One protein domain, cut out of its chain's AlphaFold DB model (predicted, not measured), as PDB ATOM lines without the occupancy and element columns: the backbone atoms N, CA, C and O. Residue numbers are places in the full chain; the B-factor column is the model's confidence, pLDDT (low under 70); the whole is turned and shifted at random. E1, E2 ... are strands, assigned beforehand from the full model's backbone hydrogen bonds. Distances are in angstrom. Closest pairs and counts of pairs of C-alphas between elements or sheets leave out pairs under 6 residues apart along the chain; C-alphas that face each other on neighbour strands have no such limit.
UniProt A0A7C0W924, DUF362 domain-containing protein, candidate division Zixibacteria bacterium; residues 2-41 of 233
ATOM      1  N   ASP A   2     282.266 485.284 391.835       35.16
ATOM      2  CA  ASP A   2     283.360 484.346 392.041       35.16
ATOM      3  C   ASP A   2     282.986 483.059 391.314       35.16
ATOM      4  O   ASP A   2     281.924 482.486 391.563       35.16
ATOM      5  N   ILE A   3     283.827 482.650 390.372       43.25
ATOM      6  CA  ILE A   3     283.806 481.299 389.826       43.25
ATOM      7  C   ILE A   3     284.299 480.379 390.946       43.25
ATOM      8  O   ILE A   3     285.475 480.035 391.031       43.25
ATOM      9  N   GLY A   4     283.402 480.100 391.896       43.03
ATOM     10  CA  GLY A   4     283.608 479.071 392.903       43.03
ATOM     11  C   GLY A   4     283.946 477.777 392.182       43.03
ATOM     12  O   GLY A   4     283.380 477.517 391.126       43.03
ATOM     13  N   TYR A   5     284.910 477.024 392.709       47.69
ATOM     14  CA  TYR A   5     285.285 475.713 392.188       47.69
ATOM     15  C   TYR A   5     284.022 474.925 391.818       47.69
ATOM     16  O   TYR A   5     283.256 474.543 392.703       47.69
ATOM     17  N   ASP A   6     283.779 474.770 390.514       50.09
ATOM     18  CA  ASP A   6     282.594 474.096 389.998       50.09
ATOM     19  C   ASP A   6     282.566 472.677 390.572       50.09
ATOM     20  O   ASP A   6     283.519 471.902 390.439       50.09
ATOM     21  N   SER A   7     281.470 472.345 391.250       57.44
ATOM     22  CA  SER A   7     281.182 470.993 391.716       57.44
ATOM     23  C   SER A   7     281.324 470.009 390.553       57.44
ATOM     24  O   SER A   7     280.677 470.176 389.518       57.44
ATOM     25  N   THR A   8     282.156 468.981 390.712       61.56
ATOM     26  CA  THR A   8     282.323 467.938 389.692       61.56
ATOM     27  C   THR A   8     281.190 466.922 389.801       61.56
ATOM     28  O   THR A   8     280.897 466.432 390.890       61.56
ATOM     29  N   ILE A   9     280.553 466.593 388.672       70.56
ATOM     30  CA  ILE A   9     279.574 465.502 388.616       70.56
ATOM     31  C   ILE A   9     280.309 464.191 388.880       70.56
ATOM     32  O   ILE A   9     281.224 463.820 388.145       70.56
ATOM     33  N   MET A  10     279.878 463.488 389.920       80.38
ATOM     34  CA  MET A  10     280.385 462.174 390.274       80.38
ATOM     35  C   MET A  10     279.430 461.113 389.740       80.38
ATOM     36  O   MET A  10     278.373 460.863 390.319       80.38
ATOM     37  N   SER A  11     279.774 460.540 388.591       86.62
ATOM     38  CA  SER A  11     278.991 459.466 387.993       86.62
ATOM     39  C   SER A  11     279.225 458.137 388.713       86.62
ATOM     40  O   SER A  11     280.193 457.941 389.453       86.62
ATOM     41  N   TYR A  12     278.282 457.228 388.515       89.88
ATOM     42  CA  TYR A  12     278.302 455.882 389.053       89.88
ATOM     43  C   TYR A  12     277.398 454.990 388.194       89.88
ATOM     44  O   TYR A  12     276.477 455.497 387.545       89.88
ATOM     45  N   PRO A  13     277.646 453.673 388.150       90.06
ATOM     46  CA  PRO A  13     276.861 452.775 387.322       90.06
ATOM     47  C   PRO A  13     275.436 452.597 387.856       90.06
ATOM     48  O   PRO A  13     275.209 452.411 389.052       90.06
ATOM     49  N   ILE A  14     274.490 452.562 386.925       93.44
ATOM     50  CA  ILE A  14     273.148 452.016 387.122       93.44
ATOM     51  C   ILE A  14     273.026 450.866 386.130       93.44
ATOM     52  O   ILE A  14     273.232 451.058 384.931       93.44
ATOM     53  N   LEU A  15     272.767 449.658 386.622       93.88
ATOM     54  CA  LEU A  15     272.854 448.444 385.812       93.88
ATOM     55  C   LEU A  15     271.661 447.526 386.044       93.88
ATOM     56  O   LEU A  15     271.211 447.354 387.169       93.88
ATOM     57  N   THR A  16     271.176 446.891 384.981       95.62
ATOM     58  CA  THR A  16     270.073 445.926 385.044       95.62
ATOM     59  C   THR A  16     270.612 444.550 384.661       95.62
ATOM     60  O   THR A  16     270.842 444.293 383.475       95.62
ATOM     61  N   PRO A  17     270.866 443.647 385.627       90.56
ATOM     62  CA  PRO A  17     271.342 442.311 385.321       90.56
ATOM     63  C   PRO A  17     270.262 441.531 384.559       90.56
ATOM     64  O   PRO A  17     269.110 441.492 384.996       90.56
ATOM     65  N   PRO A  18     270.611 440.825 383.471       92.62
ATOM     66  CA  PRO A  18     269.632 440.075 382.682       92.62
ATOM     67  C   PRO A  18     269.004 438.907 383.453       92.62
ATOM     68  O   PRO A  18     267.958 438.405 383.061       92.62
ATOM     69  N   HIS A  19     269.647 438.452 384.533       91.12
ATOM     70  CA  HIS A  19     269.157 437.344 385.344       91.12
ATOM     71  C   HIS A  19     267.975 437.733 386.238       91.12
ATOM     72  O   HIS A  19     267.013 436.977 386.324       91.12
ATOM     73  N   SER A  20     268.051 438.889 386.906       92.12
ATOM     74  CA  SER A  20     266.991 439.358 387.800       92.12
ATOM     75  C   SER A  20     265.994 440.277 387.099       92.12
ATOM     76  O   SER A  20     264.835 440.303 387.490       92.12
ATOM     77  N   GLY A  21     266.432 441.061 386.108       94.19
ATOM     78  CA  GLY A  21     265.634 442.146 385.523       94.19
ATOM     79  C   GLY A  21     265.477 443.376 386.432       94.19
ATOM     80  O   GLY A  21     265.008 444.411 385.969       94.19
ATOM     81  N   ILE A  22     265.917 443.290 387.691       96.19
ATOM     82  CA  ILE A  22     265.888 444.380 388.673       96.19
ATOM     83  C   ILE A  22     267.041 445.337 388.383       96.19
ATOM     84  O   ILE A  22     268.189 444.910 388.260       96.19
ATOM     85  N   THR A  23     266.754 446.632 388.287       97.62
ATOM     86  CA  THR A  23     267.802 447.639 388.095       97.62
ATOM     87  C   THR A  23     268.467 447.945 389.427       97.62
ATOM     88  O   THR A  23     267.793 448.122 390.433       97.62
ATOM     89  N   ILE A  24     269.790 448.011 389.437       96.19
ATOM     90  CA  ILE A  24     270.602 448.351 390.599       96.19
ATOM     91  C   ILE A  24     271.178 449.740 390.343       96.19
ATOM     92  O   ILE A  24     272.066 449.903 389.503       96.19
ATOM     93  N   ASP A  25     270.659 450.733 391.057       94.75
ATOM     94  CA  ASP A  25     271.317 452.022 391.233       94.75
ATOM     95  C   ASP A  25     272.269 451.866 392.418       94.75
ATOM     96  O   ASP A  25     271.822 451.689 393.554       94.75
ATOM     97  N   ILE A  26     273.584 451.906 392.171       92.94
ATOM     98  CA  ILE A  26     274.521 451.574 393.246       92.94
ATOM     99  C   ILE A  26     274.512 452.580 394.402       92.94
ATOM    100  O   ILE A  26     275.079 452.276 395.443       92.94
ATOM    101  N   LYS A  27     273.913 453.761 394.236       93.19
ATOM    102  CA  LYS A  27     273.768 454.767 395.290       93.19
ATOM    103  C   LYS A  27     272.441 454.627 396.032       93.19
ATOM    104  O   LYS A  27     272.398 454.782 397.248       93.19
ATOM    105  N   ASN A  28     271.358 454.385 395.297       93.75
ATOM    106  CA  ASN A  28     269.997 454.518 395.821       93.75
ATOM    107  C   ASN A  28     269.284 453.181 396.084       93.75
ATOM    108  O   ASN A  28     268.248 453.181 396.745       93.75
ATOM    109  N   GLY A  29     269.817 452.054 395.604       94.75
ATOM    110  CA  GLY A  29     269.254 450.725 395.840       94.75
ATOM    111  C   GLY A  29     268.659 450.059 394.599       94.75
ATOM    112  O   GLY A  29     268.891 450.458 393.455       94.75
ATOM    113  N   CYS A  30     267.885 449.000 394.836       96.81
ATOM    114  CA  CYS A  30     267.176 448.289 393.779       96.81
ATOM    115  C   CYS A  30     265.957 449.089 393.303       96.81
ATOM    116  O   CYS A  30     265.202 449.629 394.109       96.81
ATOM    117  N   TRP A  31     265.744 449.128 391.992       97.38
ATOM    118  CA  TRP A  31     264.671 449.858 391.326       97.38
ATOM    119  C   TRP A  31     263.912 448.953 390.356       97.38
ATOM    120  O   TRP A  31     264.510 448.217 389.560       97.38
ATOM    121  N   GLU A  32     262.585 449.036 390.398       96.50
ATOM    122  CA  GLU A  32     261.687 448.305 389.508       96.50
ATOM    123  C   GLU A  32     260.372 449.081 389.312       96.50
ATOM    124  O   GLU A  32     259.805 449.628 390.252       96.50
ATOM    125  N   ASN A  33     259.860 449.125 388.076       94.38
ATOM    126  CA  ASN A  33     258.533 449.673 387.745       94.38
ATOM    127  C   ASN A  33     258.255 451.125 388.187       94.38
ATOM    128  O   ASN A  33     257.102 451.487 388.405       94.38
ATOM    129  N   GLY A  34     259.280 451.977 388.246       95.44
ATOM    130  CA  GLY A  34     259.120 453.387 388.619       95.44
ATOM    131  C   GLY A  34     259.585 453.720 390.030       95.44
ATOM    132  O   GLY A  34     259.862 454.890 390.284       95.44
ATOM    133  N   ASP A  35     259.774 452.721 390.893       97.00
ATOM    134  CA  ASP A  35     260.026 452.922 392.320       97.00
ATOM    135  C   ASP A  35     261.249 452.138 392.819       97.00
ATOM    136  O   ASP A  35     261.642 451.111 392.259       97.00
ATOM    137  N   TYR A  36     261.851 452.630 393.906       97.44
ATOM    138  CA  TYR A  36     262.828 451.858 394.671       97.44
ATOM    139  C   TYR A  36     262.114 450.794 395.500       97.44
ATOM    140  O   TYR A  36     261.085 451.063 396.123       97.44
ATOM    141  N   ILE A  37     262.673 449.589 395.510       96.81
ATOM    142  CA  ILE A  37     262.094 448.420 396.169       96.81
ATOM    143  C   ILE A  37     262.974 447.959 397.330       96.81
ATOM    144  O   ILE A  37     264.192 448.117 397.304       96.81
ATOM    145  N   ASP A  38     262.344 447.355 398.338       95.62
ATOM    146  CA  ASP A  38     263.001 446.838 399.546       95.62
ATOM    147  C   ASP A  38     263.672 445.481 399.272       95.62
ATOM    148  O   ASP A  38     263.251 444.424 399.744       95.62
ATOM    149  N   ILE A  39     264.673 445.509 398.392       93.06
ATOM    150  CA  ILE A  39     265.533 444.375 398.066       93.06
ATOM    151  C   ILE A  39     266.979 444.830 398.210       93.06
ATOM    152  O   ILE A  39     267.447 445.708 397.483       93.06
ATOM    153  N   ASP A  40     267.701 444.174 399.111       88.88
ATOM    154  CA  ASP A  40     269.134 444.372 399.259       88.88
ATOM    155  C   ASP A  40     269.905 443.739 398.096       88.88
ATOM    156  O   ASP A  40     269.585 442.647 397.615       88.88
ATOM    157  N   TYR A  41     271.000 444.384 397.708       92.06
ATOM    158  CA  TYR A  41     272.038 443.774 396.886       92.06
ATOM    159  C   TYR A  41     273.379 443.823 397.620       92.06
ATOM    160  O   TYR A  41     273.548 444.542 398.605       92.06
TER     161      TYR A  41
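AT A GLANCE: This is residues 2 to 41 of the 233 residues of the protein "DUF362 domain-containing protein" of candidate division Zixibacteria bacterium (UniProt A0A7C0W924). With little regular structure, this is a small head of loops round one short strand hairpin, E1 and E2, from which residues 2 to 11 stick out as a long tail. The printed part has 40 residues and no named helix; its two named strands, E1 then E2, form an antiparallel sheet and hold 7 residues, class all strand. It is extended, with a radius of gyration of the C-alphas of 14.6 A and spans of 48 by 18 by 17 A; the tail makes the length.

IN THESE COORDINATES: Residues 2 to 22 hold no named element, and C-alpha 2 is at (283.360, 484.346, 392.041). E1, residues 23 to 25, begins at C-alpha 23 (267.802, 447.639, 388.095). E2, residues 29 to 32, is 10.2 A long and ends at C-alpha 32 (261.687, 448.305, 389.508).

HOW THE PARTS SIT: E1 and E2 are a hairpin with a tight link, antiparallel at 147 degrees between their directions. C-alphas 24 and 30 face each other at 4.7 A. N 31 and O 23, 2.8 A apart, are within hydrogen-bond range. Residues 14 to 15 pair antiparallel with 24 to 25 of E1, and residues 35 to 36 with 31 to 32 of E2.

THE WHOLE: The C-alphas farthest apart, of Asp 2 and His 19, are 49.6 A apart. Without residues 2 to 11 the body spans 20 by 19 by 17 A. The printed part has no cut; pLDDT is under 70 at residues 2 to 8.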